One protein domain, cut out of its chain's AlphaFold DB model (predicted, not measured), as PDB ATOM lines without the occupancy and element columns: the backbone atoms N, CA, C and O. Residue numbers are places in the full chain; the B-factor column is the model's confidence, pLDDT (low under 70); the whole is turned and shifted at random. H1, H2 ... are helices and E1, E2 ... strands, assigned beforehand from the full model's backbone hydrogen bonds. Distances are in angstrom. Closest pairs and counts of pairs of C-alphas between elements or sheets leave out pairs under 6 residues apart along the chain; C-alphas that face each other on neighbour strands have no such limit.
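Overview. This is residues 205 to 320 of the 320 residues of an uncharacterized protein of Tumebacillus algifaecis (UniProt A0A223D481). A twisted sheet of three antiparallel strands, E1, E2 and E3, has two long helices, H1 and H3, over one of its faces, H1 over E1 and H3 over E2 and E3. E3 runs on into a small hairpin, E4 and E5, at one end of the domain, and the short H2 joins H1 to E1. The 116 printed residues hold three named helices and five named strands in the order H1 H2 E1 E2 E3 E4 E5 H3, with the larger sheet ordered E1 - E2 - E3, and the class is mixed, helices and strands. The whole is compact, with a radius of gyration of the C-alphas of 15.3 A and spans of 50 by 34 by 21 A.

Arrangement. E1, residues 234 to 242, E2, residues 256 to 264, and E3, residues 270 to 277, form a meander, each strand the antiparallel neighbour of the one before. E1 and E2 are a hairpin at 161 degrees, with N 237 and O 261 2.8 A apart, within hydrogen-bond range. E2 and E3 are a hairpin at 164 degrees, with N 260 and O 274 3.0 A apart. H3, residues 294 to 319, runs along the strands, at 22 degrees to E3 on the local plane and at a height over the sheet of 9.2 A; its closest C-alphas to E3 are those of Thr 307 and Gly 274, 5.7 A apart. H1, residues 205 to 223, is on the same face, at a height of 9.4 A, and runs along E1 at 11 degrees on the local plane; Asn 215 and Gly 239 have the closest C-alphas, 6.3 A apart. These helices make two layers with the sheet, helices on one face of it. H1 touches H3 with residues 217 to 222 alone, at a steep tilt of 49 degrees, the same way; the closest C-alphas are those of Leu 221 and Gln 301, 6.7 A apart. H2, residues 226 to 231, only grazes the sheet with residues 226 to 229. E4, residues 279 to 282, and E5, residues 285 to 288, are a hairpin at 152 degrees, with N 280 and O 287 3.1 A apart. In H1 and H2 every O i to N i+4 pair is within hydrogen-bond range; in H3 21 of 22 are.

Along the chain. H1 begins at C-alpha 205, (-45.800, 4.583, -40.538), and is 27.1 A long. E1 is 24.4 A long, E2 25.5 A and E3 20.2 A. H3 is 37.7 A long and ends at C-alpha 319, (-37.280, -40.856, -52.662).

Size, cuts and confidence. The C-alphas of Ser 284 and Ser 320, the two farthest apart, are 50.2 A apart. The printed part has no cut and ends at the chain's last residue. The link E1 to E2, residues 243 to 255, is long. The mean pLDDT of the printed part is 74.5; residues 205 to 207, 243 to 256, 278 to 293 and 317 to 320 are under 70.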
ATOM      1  N   GLU A 205     -46.511   5.016 -41.743       68.06
ATOM      2  CA  GLU A 205     -45.800   4.583 -40.538       68.06
ATOM      3  C   GLU A 205     -46.586   3.497 -39.801       68.06
ATOM      4  O   GLU A 205     -46.021   2.493 -39.373       68.06
ATOM      5  N   ARG A 206     -47.912   3.650 -39.710       66.12
ATOM      6  CA  ARG A 206     -48.779   2.634 -39.094       66.12
ATOM      7  C   ARG A 206     -48.885   1.376 -39.935       66.12
ATOM      8  O   ARG A 206     -49.013   0.290 -39.382       66.12
ATOM      9  N   PHE A 207     -48.875   1.523 -41.254       68.44
ATOM     10  CA  PHE A 207     -48.913   0.388 -42.162       68.44
ATOM     11  C   PHE A 207     -47.646  -0.457 -42.032       68.44
ATOM     12  O   PHE A 207     -47.750  -1.663 -41.849       68.44
ATOM     13  N   TYR A 208     -46.470   0.174 -42.047       74.38
ATOM     14  CA  TYR A 208     -45.205  -0.532 -41.855       74.38
ATOM     15  C   TYR A 208     -45.082  -1.133 -40.456       74.38
ATOM     16  O   TYR A 208     -44.684  -2.283 -40.344       74.38
ATOM     17  N   ALA A 209     -45.532  -0.429 -39.414       76.25
ATOM     18  CA  ALA A 209     -45.580  -1.000 -38.068       76.25
ATOM     19  C   ALA A 209     -46.465  -2.259 -37.996       76.25
ATOM     20  O   ALA A 209     -46.115  -3.218 -37.316       76.25
ATOM     21  N   ALA A 210     -47.591  -2.277 -38.714       75.38
ATOM     22  CA  ALA A 210     -48.447  -3.455 -38.795       75.38
ATOM     23  C   ALA A 210     -47.821  -4.582 -39.638       75.38
ATOM     24  O   ALA A 210     -47.983  -5.747 -39.295       75.38
ATOM     25  N   GLU A 211     -47.103  -4.271 -40.723       78.50
ATOM     26  CA  GLU A 211     -46.333  -5.284 -41.464       78.50
ATOM     27  C   GLU A 211     -45.272  -5.937 -40.579       78.50
ATOM     28  O   GLU A 211     -45.147  -7.160 -40.598       78.50
ATOM     29  N   ASP A 212     -44.551  -5.134 -39.796       83.44
ATOM     30  CA  ASP A 212     -43.525  -5.609 -38.871       83.44
ATOM     31  C   ASP A 212     -44.149  -6.487 -37.773       83.44
ATOM     32  O   ASP A 212     -43.667  -7.588 -37.529       83.44
ATOM     33  N   GLU A 213     -45.285  -6.082 -37.190       82.12
ATOM     34  CA  GLU A 213     -46.010  -6.890 -36.194       82.12
ATOM     35  C   GLU A 213     -46.456  -8.246 -36.762       82.12
ATOM     36  O   GLU A 213     -46.328  -9.284 -36.109       82.12
ATOM     37  N   VAL A 214     -46.964  -8.267 -37.998       81.25
ATOM     38  CA  VAL A 214     -47.387  -9.512 -38.654       81.25
ATOM     39  C   VAL A 214     -46.185 -10.373 -39.055       81.25
ATOM     40  O   VAL A 214     -46.270 -11.602 -39.008       81.25
ATOM     41  N   ASN A 215     -45.065  -9.758 -39.431       87.19
ATOM     42  CA  ASN A 215     -43.812 -10.456 -39.703       87.19
ATOM     43  C   ASN A 215     -43.253 -11.123 -38.442       87.19
ATOM     44  O   ASN A 215     -42.900 -12.299 -38.484       87.19
ATOM     45  N   ASP A 216     -43.219 -10.401 -37.325       88.50
ATOM     46  CA  ASP A 216     -42.764 -10.928 -36.039       88.50
ATOM     47  C   ASP A 216     -43.667 -12.079 -35.582       88.50
ATOM     48  O   ASP A 216     -43.178 -13.159 -35.257       88.50
ATOM     49  N   LEU A 217     -44.992 -11.916 -35.698       87.44
ATOM     50  CA  LEU A 217     -45.943 -13.001 -35.451       87.44
ATOM     51  C   LEU A 217     -45.694 -14.210 -36.367       87.44
ATOM     52  O   LEU A 217     -45.819 -15.354 -35.937       87.44
ATOM     53  N   GLY A 218     -45.363 -13.984 -37.637       87.50
ATOM     54  CA  GLY A 218     -45.032 -15.050 -38.578       87.50
ATOM     55  C   GLY A 218     -43.791 -15.842 -38.164       87.50
ATOM     56  O   GLY A 218     -43.812 -17.073 -38.232       87.50
ATOM     57  N   TRP A 219     -42.751 -15.160 -37.679       92.50
ATOM     58  CA  TRP A 219     -41.566 -15.796 -37.100       92.50
ATOM     59  C   TRP A 219     -41.894 -16.571 -35.820       92.50
ATOM     60  O   TRP A 219     -41.541 -17.747 -35.730       92.50
ATOM     61  N   ASP A 220     -42.652 -15.976 -34.895       91.56
ATOM     62  CA  ASP A 220     -43.099 -16.643 -33.663       91.56
ATOM     63  C   ASP A 220     -43.895 -17.922 -33.969       91.56
ATOM     64  O   ASP A 220     -43.760 -18.946 -33.298       91.56
ATOM     65  N   LEU A 221     -44.736 -17.884 -35.007       89.69
ATOM     66  CA  LEU A 221     -45.498 -19.045 -35.454       89.69
ATOM     67  C   LEU A 221     -44.623 -20.104 -36.120       89.69
ATOM     68  O   LEU A 221     -44.895 -21.286 -35.935       89.69
ATOM     69  N   LEU A 222     -43.594 -19.716 -36.876       91.12
ATOM     70  CA  LEU A 222     -42.634 -20.654 -37.465       91.12
ATOM     71  C   LEU A 222     -41.808 -21.375 -36.397       91.12
ATOM     72  O   LEU A 222     -41.540 -22.567 -36.555       91.12
ATOM     73  N   ASP A 223     -41.475 -20.699 -35.299       91.25
ATOM     74  CA  ASP A 223     -40.776 -21.305 -34.163       91.25
ATOM     75  C   ASP A 223     -41.588 -22.432 -33.508       91.25
ATOM     76  O   ASP A 223     -41.015 -23.408 -33.024       91.25
ATOM     77  N   LEU A 224     -42.926 -22.381 -33.572       90.38
ATOM     78  CA  LEU A 224     -43.776 -23.493 -33.121       90.38
ATOM     79  C   LEU A 224     -43.590 -24.772 -33.952       90.38
ATOM     80  O   LEU A 224     -43.957 -25.844 -33.477       90.38
ATOM     81  N   PHE A 225     -43.048 -24.663 -35.167       88.75
ATOM     82  CA  PHE A 225     -42.781 -25.775 -36.085       88.75
ATOM     83  C   PHE A 225     -41.287 -26.116 -36.191       88.75
ATOM     84  O   PHE A 225     -40.856 -26.784 -37.139       88.75
ATOM     85  N   HIS A 226     -40.469 -25.612 -35.262       89.50
ATOM     86  CA  HIS A 226     -39.018 -25.751 -35.317       89.50
ATOM     87  C   HIS A 226     -38.569 -27.216 -35.379       89.50
ATOM     88  O   HIS A 226     -37.727 -27.572 -36.206       89.50
ATOM     89  N   ASP A 227     -39.163 -28.072 -34.547       89.62
ATOM     90  CA  ASP A 227     -38.815 -29.491 -34.473       89.62
ATOM     91  C   ASP A 227     -39.149 -30.212 -35.787       89.62
ATOM     92  O   ASP A 227     -38.337 -30.981 -36.306       89.62
ATOM     93  N   GLU A 228     -40.308 -29.936 -36.387       89.62
ATOM     94  CA  GLU A 228     -40.691 -30.505 -37.679       89.62
ATOM     95  C   GLU A 228     -39.776 -30.038 -38.816       89.62
ATOM     96  O   GLU A 228     -39.406 -30.841 -39.678       89.62
ATOM     97  N   LEU A 229     -39.390 -28.760 -38.830       89.50
ATOM     98  CA  LEU A 229     -38.450 -28.224 -39.815       89.50
ATOM     99  C   LEU A 229     -37.066 -28.870 -39.670       89.50
ATOM    100  O   LEU A 229     -36.488 -29.283 -40.678       89.50
ATOM    101  N   GLN A 230     -36.574 -29.050 -38.441       89.81
ATOM    102  CA  GLN A 230     -35.320 -29.763 -38.182       89.81
ATOM    103  C   GLN A 230     -35.382 -31.229 -38.620       89.81
ATOM    104  O   GLN A 230     -34.456 -31.707 -39.277       89.81
ATOM    105  N   LEU A 231     -36.472 -31.938 -38.308       88.88
ATOM    106  CA  LEU A 231     -36.671 -33.330 -38.724       88.88
ATOM    107  C   LEU A 231     -36.637 -33.488 -40.248       88.88
ATOM    108  O   LEU A 231     -36.174 -34.507 -40.756       88.88
ATOM    109  N   MET A 232     -37.106 -32.477 -40.980       86.75
ATOM    110  CA  MET A 232     -37.064 -32.445 -42.441       86.75
ATOM    111  C   MET A 232     -35.763 -31.868 -43.012       86.75
ATOM    112  O   MET A 232     -35.663 -31.747 -44.230       86.75
ATOM    113  N   ASN A 233     -34.791 -31.490 -42.176       90.12
ATOM    114  CA  ASN A 233     -33.608 -30.721 -42.565       90.12
ATOM    115  C   ASN A 233     -33.965 -29.512 -43.454       90.12
ATOM    116  O   ASN A 233     -33.437 -29.345 -44.555       90.12
ATOM    117  N   LEU A 234     -34.942 -28.714 -43.017       90.12
ATOM    118  CA  LEU A 234     -35.400 -27.514 -43.712       90.12
ATOM    119  C   LEU A 234     -35.033 -26.262 -42.925       90.12
ATOM    120  O   LEU A 234     -35.191 -26.202 -41.707       90.12
ATOM    121  N   ARG A 235     -34.599 -25.233 -43.648       90.75
ATOM    122  CA  ARG A 235     -34.397 -23.885 -43.124       90.75
ATOM    123  C   ARG A 235     -35.457 -22.955 -43.710       90.75
ATOM    124  O   ARG A 235     -35.577 -22.894 -44.937       90.75
ATOM    125  N   PRO A 236     -36.236 -22.255 -42.872       92.06
ATOM    126  CA  PRO A 236     -37.171 -21.257 -43.356       92.06
ATOM    127  C   PRO A 236     -36.417 -19.976 -43.728       92.06
ATOM    128  O   PRO A 236     -35.675 -19.415 -42.923       92.06
ATOM    129  N   GLU A 237     -36.641 -19.490 -44.941       91.50
ATOM    130  CA  GLU A 237     -36.421 -18.096 -45.303       91.50
ATOM    131  C   GLU A 237     -37.780 -17.411 -45.333       91.50
ATOM    132  O   GLU A 237     -38.616 -17.696 -46.195       91.50
ATOM    133  N   PHE A 238     -38.009 -16.538 -44.359       91.06
ATOM    134  CA  PHE A 238     -39.290 -15.888 -44.154       91.06
ATOM    135  C   PHE A 238     -39.130 -14.374 -44.085       91.06
ATOM    136  O   PHE A 238     -38.160 -13.861 -43.526       91.06
ATOM    137  N   GLY A 239     -40.085 -13.654 -44.663       87.69
ATOM    138  CA  GLY A 239     -40.120 -12.208 -44.533       87.69
ATOM    139  C   GLY A 239     -41.205 -11.544 -45.358       87.69
ATOM    140  O   GLY A 239     -41.832 -12.152 -46.233       87.69
ATOM    141  N   VAL A 240     -41.392 -10.258 -45.088       84.81
ATOM    142  CA  VAL A 240     -42.252  -9.384 -45.882       84.81
ATOM    143  C   VAL A 240     -41.561  -9.049 -47.196       84.81
ATOM    144  O   VAL A 240     -40.458  -8.507 -47.229       84.81
ATOM    145  N   MET A 241     -42.256  -9.323 -48.287       80.06
ATOM    146  CA  MET A 241     -41.922  -8.866 -49.622       80.06
ATOM    147  C   MET A 241     -42.854  -7.728 -50.015       80.06
ATOM    148  O   MET A 241     -44.014  -7.672 -49.599       80.06
ATOM    149  N   ARG A 242     -42.344  -6.810 -50.834       71.44
ATOM    150  CA  ARG A 242     -43.070  -5.626 -51.293       71.44
ATOM    151  C   ARG A 242     -42.931  -5.512 -52.800       71.44
ATOM    152  O   ARG A 242     -41.857  -5.770 -53.343       71.44
ATOM    153  N   ASN A 243     -43.990  -5.074 -53.468       61.94
ATOM    154  CA  ASN A 243     -43.848  -4.587 -54.833       61.94
ATOM    155  C   ASN A 243     -43.098  -3.245 -54.779       61.94
ATOM    156  O   ASN A 243     -43.627  -2.265 -54.257       61.94
ATOM    157  N   MET A 244     -41.864  -3.208 -55.288       51.75
ATOM    158  CA  MET A 244     -41.095  -1.969 -55.434       51.75
ATOM    159  C   MET A 244     -41.485  -1.256 -56.737       51.75
ATOM    160  O   MET A 244     -41.737  -1.921 -57.749       51.75
ATOM    161  N   PRO A 245     -41.518   0.088 -56.758       42.88
ATOM    162  CA  PRO A 245     -41.679   0.838 -57.999       42.88
ATOM    163  C   PRO A 245     -40.597   0.449 -59.020       42.88
ATOM    164  O   PRO A 245     -39.407   0.520 -58.720       42.88
ATOM    165  N   GLY A 246     -41.010   0.040 -60.223       37.66
ATOM    166  CA  GLY A 246     -40.110  -0.330 -61.326       37.66
ATOM    167  C   GLY A 246     -39.799  -1.825 -61.471       37.66
ATOM    168  O   GLY A 246     -39.255  -2.220 -62.503       37.66
ATOM    169  N   ASP A 247     -40.185  -2.670 -60.510       40.47
ATOM    170  CA  ASP A 247     -40.067  -4.126 -60.641       40.47
ATOM    171  C   ASP A 247     -41.278  -4.742 -61.363       40.47
ATOM    172  O   ASP A 247     -42.387  -4.198 -61.377       40.47
ATOM    173  N   ARG A 248     -41.084  -5.923 -61.970       41.38
ATOM    174  CA  ARG A 248     -42.211  -6.738 -62.451       41.38
ATOM    175  C   ARG A 248     -43.068  -7.113 -61.240       41.38
ATOM    176  O   ARG A 248     -42.611  -7.878 -60.397       41.38
ATOM    177  N   LEU A 249     -44.292  -6.585 -61.178       50.69
ATOM    178  CA  LEU A 249     -45.262  -6.878 -60.118       50.69
ATOM    179  C   LEU A 249     -45.405  -8.398 -59.939       50.69
ATOM    180  O   LEU A 249     -45.768  -9.098 -60.886       50.69
ATOM    181  N   PHE A 250     -45.104  -8.899 -58.740       47.59
ATOM    182  CA  PHE A 250     -45.205 -10.328 -58.423       47.59
ATOM    183  C   PHE A 250     -46.659 -10.724 -58.125       47.59
ATOM    184  O   PHE A 250     -47.136 -11.747 -58.611       47.59
ATOM    185  N   ASP A 251     -47.382  -9.866 -57.401       49.91
ATOM    186  CA  ASP A 251     -48.828  -9.955 -57.195       49.91
ATOM    187  C   ASP A 251     -49.452  -8.562 -57.358       49.91
ATOM    188  O   ASP A 251     -49.192  -7.645 -56.586       49.91
ATOM    189  N   GLU A 252     -50.253  -8.376 -58.405       49.84
ATOM    190  CA  GLU A 252     -50.811  -7.078 -58.796       49.84
ATOM    191  C   GLU A 252     -51.957  -6.600 -57.885       49.84
ATOM    192  O   GLU A 252     -52.429  -5.473 -58.051       49.84
ATOM    193  N   GLN A 253     -52.417  -7.450 -56.958       51.19
ATOM    194  CA  GLN A 253     -53.514  -7.165 -56.027       51.19
ATOM    195  C   GLN A 253     -53.039  -6.907 -54.587       51.19
ATOM    196  O   GLN A 253     -53.821  -6.394 -53.780       51.19
ATOM    197  N   ALA A 254     -51.768  -7.199 -54.283       55.31
ATOM    198  CA  ALA A 254     -51.164  -7.036 -52.964       55.31
ATOM    199  C   ALA A 254     -50.008  -6.018 -52.984       55.31
ATOM    200  O   ALA A 254     -49.100  -6.098 -53.807       55.31
ATOM    201  N   ARG A 255     -50.009  -5.046 -52.057       63.81
ATOM    202  CA  ARG A 255     -48.863  -4.127 -51.855       63.81
ATOM    203  C   ARG A 255     -47.640  -4.885 -51.340       63.81
ATOM    204  O   ARG A 255     -46.506  -4.620 -51.738       63.81
ATOM    205  N   SER A 256     -47.916  -5.820 -50.444       68.94
ATOM    206  CA  SER A 256     -46.954  -6.633 -49.730       68.94
ATOM    207  C   SER A 256     -47.543  -7.999 -49.416       68.94
ATOM    208  O   SER A 256     -48.765  -8.187 -49.344       68.94
ATOM    209  N   TRP A 257     -46.658  -8.968 -49.249       80.00
ATOM    210  CA  TRP A 257     -46.995 -10.336 -48.893       80.00
ATOM    211  C   TRP A 257     -45.920 -10.907 -47.981       80.00
ATOM    212  O   TRP A 257     -44.767 -10.492 -48.037       80.00
ATOM    213  N   LEU A 258     -46.282 -11.884 -47.161       83.88
ATOM    214  CA  LEU A 258     -45.298 -12.741 -46.520       83.88
ATOM    215  C   LEU A 258     -44.856 -13.793 -47.526       83.88
ATOM    216  O   LEU A 258     -45.680 -14.463 -48.157       83.88
ATOM    217  N   GLN A 259     -43.549 -13.942 -47.661       88.75
ATOM    218  CA  GLN A 259     -42.930 -15.028 -48.394       88.75
ATOM    219  C   GLN A 259     -42.371 -16.021 -47.384       88.75
ATOM    220  O   GLN A 259     -41.610 -15.637 -46.504       88.75
ATOM    221  N   LEU A 260     -42.710 -17.299 -47.548       90.88
ATOM    222  CA  LEU A 260     -42.042 -18.400 -46.862       90.88
ATOM    223  C   LEU A 260     -41.391 -19.288 -47.914       90.88
ATOM    224  O   LEU A 260     -42.090 -19.909 -48.711       90.88
ATOM    225  N   ASN A 261     -40.069 -19.380 -47.913       91.31
ATOM    226  CA  ASN A 261     -39.328 -20.363 -48.692       91.31
ATOM    227  C   ASN A 261     -38.753 -21.412 -47.744       91.31
ATOM    228  O   ASN A 261     -38.140 -21.074 -46.736       91.31
ATOM    229  N   LEU A 262     -38.948 -22.688 -48.066       91.69
ATOM    230  CA  LEU A 262     -38.349 -23.789 -47.321       91.69
ATOM    231  C   LEU A 262     -37.156 -24.309 -48.116       91.69
ATOM    232  O   LEU A 262     -37.312 -24.810 -49.236       91.69
ATOM    233  N   ILE A 263     -35.974 -24.138 -47.535       91.44
ATOM    234  CA  ILE A 263     -34.689 -24.444 -48.153       91.44
ATOM    235  C   ILE A 263     -34.121 -25.718 -47.547       91.44
ATOM    236  O   ILE A 263     -34.184 -25.915 -46.336       91.44
ATOM    237  N   ASP A 264     -33.565 -26.582 -48.387       89.94
ATOM    238  CA  ASP A 264     -32.833 -27.755 -47.929       89.94
ATOM    239  C   ASP A 264     -31.577 -27.341 -47.143       89.94
ATOM    240  O   ASP A 264     -30.760 -26.546 -47.614       89.94
ATOM    241  N   GLY A 265     -31.425 -27.872 -45.930       86.56
ATOM    242  CA  GLY A 265     -30.317 -27.534 -45.041       86.56
ATOM    243  C   GLY A 265     -28.937 -27.954 -45.553       86.56
ATOM    244  O   GLY A 265     -27.950 -27.344 -45.131       86.56
ATOM    245  N   ASP A 266     -28.862 -28.939 -46.455       86.81
ATOM    246  CA  ASP A 266     -27.612 -29.473 -47.001       86.81
ATOM    247  C   ASP A 266     -27.253 -28.828 -48.344       86.81
ATOM    248  O   ASP A 266     -26.104 -28.433 -48.550       86.81
ATOM    249  N   SER A 267     -28.216 -28.719 -49.269       85.38
ATOM    250  CA  SER A 267     -27.964 -28.205 -50.624       85.38
ATOM    251  C   SER A 267     -28.111 -26.689 -50.749       85.38
ATOM    252  O   SER A 267     -27.557 -26.098 -51.676       85.38
ATOM    253  N   GLY A 268     -28.849 -26.046 -49.839       83.75
ATOM    254  CA  GLY A 268     -29.205 -24.632 -49.958       83.75
ATOM    255  C   GLY A 268     -30.204 -24.344 -51.085       83.75
ATOM    256  O   GLY A 268     -30.453 -23.180 -51.395       83.75
ATOM    257  N   GLU A 269     -30.785 -25.373 -51.708       86.75
ATOM    258  CA  GLU A 269     -31.795 -25.206 -52.751       86.75
ATOM    259  C   GLU A 269     -33.195 -25.041 -52.154       86.75
ATOM    260  O   GLU A 269     -33.575 -25.684 -51.170       86.75
ATOM    261  N   ARG A 270     -34.003 -24.186 -52.787       87.56
ATOM    262  CA  ARG A 270     -35.413 -24.019 -52.435       87.56
ATOM    263  C   ARG A 270     -36.203 -25.263 -52.849       87.56
ATOM    264  O   ARG A 270     -36.323 -25.541 -54.039       87.56
ATOM    265  N   ILE A 271     -36.825 -25.931 -51.879       86.25
ATOM    266  CA  ILE A 271     -37.705 -27.086 -52.118       86.25
ATOM    267  C   ILE A 271     -39.118 -26.617 -52.474       86.25
ATOM    268  O   ILE A 271     -39.710 -27.066 -53.452       86.25
ATOM    269  N   VAL A 272     -39.667 -25.688 -51.690       88.69
ATOM    270  CA  VAL A 272     -41.002 -25.116 -51.909       88.69
ATOM    271  C   VAL A 272     -41.029 -23.669 -51.428       88.69
ATOM    272  O   VAL A 272     -40.147 -23.219 -50.696       88.69
ATOM    273  N   GLY A 273     -42.032 -22.901 -51.843       85.94
ATOM    274  CA  GLY A 273     -42.359 -21.675 -51.128       85.94
ATOM    275  C   GLY A 273     -43.829 -21.316 -51.246       85.94
ATOM    276  O   GLY A 273     -44.466 -21.649 -52.244       85.94
ATOM    277  N   GLY A 274     -44.327 -20.649 -50.217       81.38
ATOM    278  CA  GLY A 274     -45.679 -20.133 -50.103       81.38
ATOM    279  C   GLY A 274     -45.681 -18.609 -50.085       81.38
ATOM    280  O   GLY A 274     -44.706 -17.969 -49.689       81.38
ATOM    281  N   VAL A 275     -46.805 -18.042 -50.512       82.12
ATOM    282  CA  VAL A 275     -47.073 -16.600 -50.516       82.12
ATOM    283  C   VAL A 275     -48.350 -16.363 -49.719       82.12
ATOM    284  O   VAL A 275     -49.334 -17.070 -49.943       82.12
ATOM    285  N   PHE A 276     -48.340 -15.389 -48.811       75.69
ATOM    286  CA  PHE A 276     -49.524 -14.942 -48.079       75.69
ATOM    287  C   PHE A 276     -49.713 -13.433 -48.272       75.69
ATOM    288  O   PHE A 276     -48.907 -12.657 -47.755       75.69
ATOM    289  N   PRO A 277     -50.740 -12.980 -49.010       70.94
ATOM    290  CA  PRO A 277     -50.955 -11.555 -49.230       70.94
ATOM    291  C   PRO A 277     -51.286 -10.868 -47.901       70.94
ATOM    292  O   PRO A 277     -52.261 -11.220 -47.238       70.94
ATOM    293  N   LEU A 278     -50.478  -9.877 -47.514       67.62
ATOM    294  CA  LEU A 278     -50.721  -9.089 -46.305       67.62
ATOM    295  C   LEU A 278     -51.830  -8.085 -46.542       67.62
ATOM    296  O   LEU A 278     -52.626  -7.817 -45.654       67.62
ATOM    297  N   TRP A 279     -51.922  -7.562 -47.757       62.06
ATOM    298  CA  TRP A 279     -52.894  -6.550 -48.121       62.06
ATOM    299  C   TRP A 279     -53.696  -6.981 -49.339       62.06
ATOM    300  O   TRP A 279     -53.137  -7.522 -50.290       62.06
ATOM    301  N   HIS A 280     -54.995  -6.688 -49.328       50.84
ATOM    302  CA  HIS A 280     -55.862  -6.899 -50.480       50.84
ATOM    303  C   HIS A 280     -56.664  -5.631 -50.756       50.84
ATOM    304  O   HIS A 280     -57.373  -5.121 -49.884       50.84
ATOM    305  N   SER A 281     -56.594  -5.123 -51.987       44.88
ATOM    306  CA  SER A 281     -57.462  -4.020 -52.395       44.88
ATOM    307  C   SER A 281     -58.878  -4.547 -52.587       44.88
ATOM    308  O   SER A 281     -59.112  -5.365 -53.479       44.88
ATOM    309  N   THR A 282     -59.854  -4.080 -51.810       43.97
ATOM    310  CA  THR A 282     -61.259  -4.188 -52.225       43.97
ATOM    311  C   THR A 282     -61.864  -2.813 -52.413       43.97
ATOM    312  O   THR A 282     -62.427  -2.205 -51.506       43.97
ATOM    313  N   GLY A 283     -61.728  -2.333 -53.641       38.53
ATOM    314  CA  GLY A 283     -62.578  -1.342 -54.297       38.53
ATOM    315  C   GLY A 283     -62.701   0.054 -53.685       38.53
ATOM    316  O   GLY A 283     -63.426   0.861 -54.246       38.53
ATOM    317  N   SER A 284     -62.099   0.364 -52.537       33.81
ATOM    318  CA  SER A 284     -62.097   1.725 -51.951       33.81
ATOM    319  C   SER A 284     -61.365   1.826 -50.612       33.81
ATOM    320  O   SER A 284     -61.070   2.931 -50.166       33.81
ATOM    321  N   VAL A 285     -61.086   0.697 -49.957       35.62
ATOM    322  CA  VAL A 285     -60.303   0.642 -48.723       35.62
ATOM    323  C   VAL A 285     -59.347  -0.525 -48.859       35.62
ATOM    324  O   VAL A 285     -59.768  -1.670 -49.024       35.62
ATOM    325  N   GLY A 286     -58.059  -0.228 -48.821       37.53
ATOM    326  CA  GLY A 286     -57.069  -1.250 -48.574       37.53
ATOM    327  C   GLY A 286     -57.190  -1.764 -47.149       37.53
ATOM    328  O   GLY A 286     -57.096  -0.964 -46.220       37.53
ATOM    329  N   TYR A 287     -57.369  -3.066 -46.958       40.50
ATOM    330  CA  TYR A 287     -57.241  -3.674 -45.637       40.50
ATOM    331  C   TYR A 287     -56.114  -4.696 -45.631       40.50
ATOM    332  O   TYR A 287     -55.924  -5.449 -46.590       40.50
ATOM    333  N   LEU A 288     -55.369  -4.715 -44.523       50.06
ATOM    334  CA  LEU A 288     -54.562  -5.877 -44.188       50.06
ATOM    335  C   LEU A 288     -55.520  -7.070 -44.052       50.06
ATOM    336  O   LEU A 288     -56.520  -6.988 -43.332       50.06
ATOM    337  N   LEU A 289     -55.274  -8.152 -44.787       48.91
ATOM    338  CA  LEU A 289     -56.023  -9.390 -44.618       48.91
ATOM    339  C   LEU A 289     -55.773  -9.904 -43.197       48.91
ATOM    340  O   LEU A 289     -54.646 -10.229 -42.840       48.91
ATOM    341  N   GLY A 290     -56.836  -9.980 -42.392       46.25
ATOM    342  CA  GLY A 290     -56.745 -10.415 -40.997       46.25
ATOM    343  C   GLY A 290     -56.356  -9.282 -40.053       46.25
ATOM    344  O   GLY A 290     -55.360  -9.365 -39.345       46.25
ATOM    345  N   THR A 291     -57.162  -8.221 -40.024       49.03
ATOM    346  CA  THR A 291     -57.082  -7.158 -39.017       49.03
ATOM    347  C   THR A 291     -57.254  -7.734 -37.608       49.03
ATOM    348  O   THR A 291     -58.364  -7.774 -37.081       49.03
ATOM    349  N   SER A 292     -56.130  -8.114 -37.000       54.56
ATOM    350  CA  SER A 292     -55.905  -8.420 -35.582       54.56
ATOM    351  C   SER A 292     -56.611  -9.651 -34.987       54.56
ATOM    352  O   SER A 292     -57.753  -9.980 -35.298       54.56
ATOM    353  N   GLY A 293     -55.925 -10.305 -34.045       66.25
ATOM    354  CA  GLY A 293     -56.490 -11.352 -33.192       66.25
ATOM    355  C   GLY A 293     -56.361 -12.779 -33.736       66.25
ATOM    356  O   GLY A 293     -55.555 -13.068 -34.618       66.25
ATOM    357  N   GLN A 294     -57.159 -13.688 -33.172       77.38
ATOM    358  CA  GLN A 294     -57.034 -15.136 -33.381       77.38
ATOM    359  C   GLN A 294     -57.224 -15.570 -34.843       77.38
ATOM    360  O   GLN A 294     -56.564 -16.499 -35.287       77.38
ATOM    361  N   GLU A 295     -58.069 -14.883 -35.618       73.19
ATOM    362  CA  GLU A 295     -58.318 -15.251 -37.019       73.19
ATOM    363  C   GLU A 295     -57.064 -15.102 -37.896       73.19
ATOM    364  O   GLU A 295     -56.822 -15.932 -38.773       73.19
ATOM    365  N   LEU A 296     -56.250 -14.068 -37.658       75.06
ATOM    366  CA  LEU A 296     -54.979 -13.892 -38.361       75.06
ATOM    367  C   LEU A 296     -54.012 -15.026 -38.011       75.06
ATOM    368  O   LEU A 296     -53.417 -15.617 -38.909       75.06
ATOM    369  N   ILE A 297     -53.911 -15.354 -36.719       82.00
ATOM    370  CA  ILE A 297     -53.085 -16.459 -36.221       82.00
ATOM    371  C   ILE A 297     -53.497 -17.770 -36.894       82.00
ATOM    372  O   ILE A 297     -52.646 -18.464 -37.445       82.00
ATOM    373  N   ASP A 298     -54.792 -18.082 -36.906       81.81
ATOM    374  CA  ASP A 298     -55.318 -19.320 -37.481       81.81
ATOM    375  C   ASP A 298     -54.995 -19.423 -38.981       81.81
ATOM    376  O   ASP A 298     -54.534 -20.467 -39.448       81.81
ATOM    377  N   ARG A 299     -55.164 -18.326 -39.735       78.50
ATOM    378  CA  ARG A 299     -54.857 -18.278 -41.174       78.50
ATOM    379  C   ARG A 299     -53.366 -18.409 -41.469       78.50
ATOM    380  O   ARG A 299     -52.998 -19.139 -42.387       78.50
ATOM    381  N   LEU A 300     -52.510 -17.724 -40.707       84.56
ATOM    382  CA  LEU A 300     -51.056 -17.830 -40.858       84.56
ATOM    383  C   LEU A 300     -50.578 -19.244 -40.524       84.56
ATOM    384  O   LEU A 300     -49.812 -19.827 -41.289       84.56
ATOM    385  N   GLN A 301     -51.078 -19.834 -39.435       87.56
ATOM    386  CA  GLN A 301     -50.767 -21.215 -39.069       87.56
ATOM    387  C   GLN A 301     -51.222 -22.212 -40.136       87.56
ATOM    388  O   GLN A 301     -50.484 -23.144 -40.453       87.56
ATOM    389  N   GLU A 302     -52.428 -22.052 -40.685       87.25
ATOM    390  CA  GLU A 302     -52.928 -22.909 -41.763       87.25
ATOM    391  C   GLU A 302     -52.040 -22.808 -43.009       87.25
ATOM    392  O   GLU A 302     -51.623 -23.831 -43.559       87.25
ATOM    393  N   TRP A 303     -51.677 -21.591 -43.409       87.81
ATOM    394  CA  TRP A 303     -50.798 -21.345 -44.548       87.81
ATOM    395  C   TRP A 303     -49.384 -21.929 -44.363       87.81
ATOM    396  O   TRP A 303     -48.873 -22.597 -45.272       87.81
ATOM    397  N   ILE A 304     -48.769 -21.762 -43.184       88.81
ATOM    398  CA  ILE A 304     -47.465 -22.365 -42.852       88.81
ATOM    399  C   ILE A 304     -47.562 -23.896 -42.916       88.81
ATOM    400  O   ILE A 304     -46.767 -24.536 -43.609       88.81
ATOM    401  N   LYS A 305     -48.580 -24.492 -42.277       90.25
ATOM    402  CA  LYS A 305     -48.810 -25.948 -42.293       90.25
ATOM    403  C   LYS A 305     -48.985 -26.489 -43.709       90.25
ATOM    404  O   LYS A 305     -48.445 -27.547 -44.030       90.25
ATOM    405  N   MET A 306     -49.725 -25.782 -44.563       87.50
ATOM    406  CA  MET A 306     -49.877 -26.156 -45.970       87.50
ATOM    407  C   MET A 306     -48.534 -26.143 -46.703       87.50
ATOM    408  O   MET A 306     -48.197 -27.126 -47.361       87.50
ATOM    409  N   THR A 307     -47.743 -25.084 -46.528       88.12
ATOM    410  CA  THR A 307     -46.423 -24.952 -47.163       88.12
ATOM    411  C   THR A 307     -45.475 -26.073 -46.722       88.12
ATOM    412  O   THR A 307     -44.816 -26.694 -47.555       88.12
ATOM    413  N   MET A 308     -45.455 -26.408 -45.428       89.62
ATOM    414  CA  MET A 308     -44.667 -27.529 -44.900       89.62
ATOM    415  C   MET A 308     -45.127 -28.882 -45.442       89.62
ATOM    416  O   MET A 308     -44.302 -29.715 -45.816       89.62
ATOM    417  N   ARG A 309     -46.443 -29.107 -45.527       89.19
ATOM    418  CA  ARG A 309     -47.008 -30.338 -46.090       89.19
ATOM    419  C   ARG A 309     -46.607 -30.523 -47.552       89.19
ATOM    420  O   ARG A 309     -46.368 -31.648 -47.985       89.19
ATOM    421  N   ASP A 310     -46.538 -29.443 -48.318       88.75
ATOM    422  CA  ASP A 310     -46.092 -29.513 -49.707       88.75
ATOM    423  C   ASP A 310     -44.582 -29.774 -49.812       88.75
ATOM    424  O   ASP A 310     -44.162 -30.527 -50.691       88.75
ATOM    425  N   ALA A 311     -43.781 -29.289 -48.857       86.50
ATOM    426  CA  ALA A 311     -42.369 -29.664 -48.726       86.50
ATOM    427  C   ALA A 311     -42.190 -31.168 -48.443       86.50
ATOM    428  O   ALA A 311     -41.350 -31.820 -49.065       86.50
ATOM    429  N   GLN A 312     -43.006 -31.731 -47.543       86.00
ATOM    430  CA  GLN A 312     -43.001 -33.168 -47.235       86.00
ATOM    431  C   GLN A 312     -43.288 -34.003 -48.482       86.00
ATOM    432  O   GLN A 312     -42.506 -34.886 -48.827       86.00
ATOM    433  N   LYS A 313     -44.358 -33.669 -49.215       86.31
ATOM    434  CA  LYS A 313     -44.698 -34.351 -50.474       86.31
ATOM    435  C   LYS A 313     -43.582 -34.238 -51.509       86.31
ATOM    436  O   LYS A 313     -43.281 -35.218 -52.182       86.31
ATOM    437  N   ALA A 314     -42.976 -33.058 -51.652       80.94
ATOM    438  CA  ALA A 314     -41.886 -32.853 -52.601       80.94
ATOM    439  C   ALA A 314     -40.690 -33.768 -52.289       80.94
ATOM    440  O   ALA A 314     -40.117 -34.346 -53.207       80.94
ATOM    441  N   ARG A 315     -40.361 -33.976 -51.006       71.06
ATOM    442  CA  ARG A 315     -39.326 -34.937 -50.593       71.06
ATOM    443  C   ARG A 315     -39.742 -36.394 -50.807       71.06
ATOM    444  O   ARG A 315     -38.919 -37.178 -51.262       71.06
ATOM    445  N   GLU A 316     -40.990 -36.763 -50.522       70.81
ATOM    446  CA  GLU A 316     -41.486 -38.134 -50.736       70.81
ATOM    447  C   GLU A 316     -41.391 -38.564 -52.209       70.81
ATOM    448  O   GLU A 316     -41.014 -39.698 -52.491       70.81
ATOM    449  N   VAL A 317     -41.656 -37.649 -53.148       61.50
ATOM    450  CA  VAL A 317     -41.556 -37.901 -54.599       61.50
ATOM    451  C   VAL A 317     -40.110 -38.092 -55.075       61.50
ATOM    452  O   VAL A 317     -39.877 -38.792 -56.052       61.50
ATOM    453  N   VAL A 318     -39.123 -37.492 -54.403       55.06
ATOM    454  CA  VAL A 318     -37.696 -37.632 -54.763       55.06
ATOM    455  C   VAL A 318     -37.107 -38.965 -54.273       55.06
ATOM    456  O   VAL A 318     -36.082 -39.414 -54.781       55.06
ATOM    457  N   VAL A 319     -37.748 -39.608 -53.292       50.28
ATOM    458  CA  VAL A 319     -37.280 -40.856 -52.662       50.28
ATOM    459  C   VAL A 319     -37.879 -42.112 -53.331       50.28
ATOM    460  O   VAL A 319     -37.371 -43.214 -53.117       50.28
ATOM    461  N   SER A 320     -38.930 -41.962 -54.147       42.94
ATOM    462  CA  SER A 320     -39.578 -43.029 -54.936       42.94
ATOM    463  C   SER A 320     -38.983 -43.187 -56.332       42.94
ATOM    464  O   SER A 320     -38.787 -44.348 -56.755       42.94
TER     465      SER A 320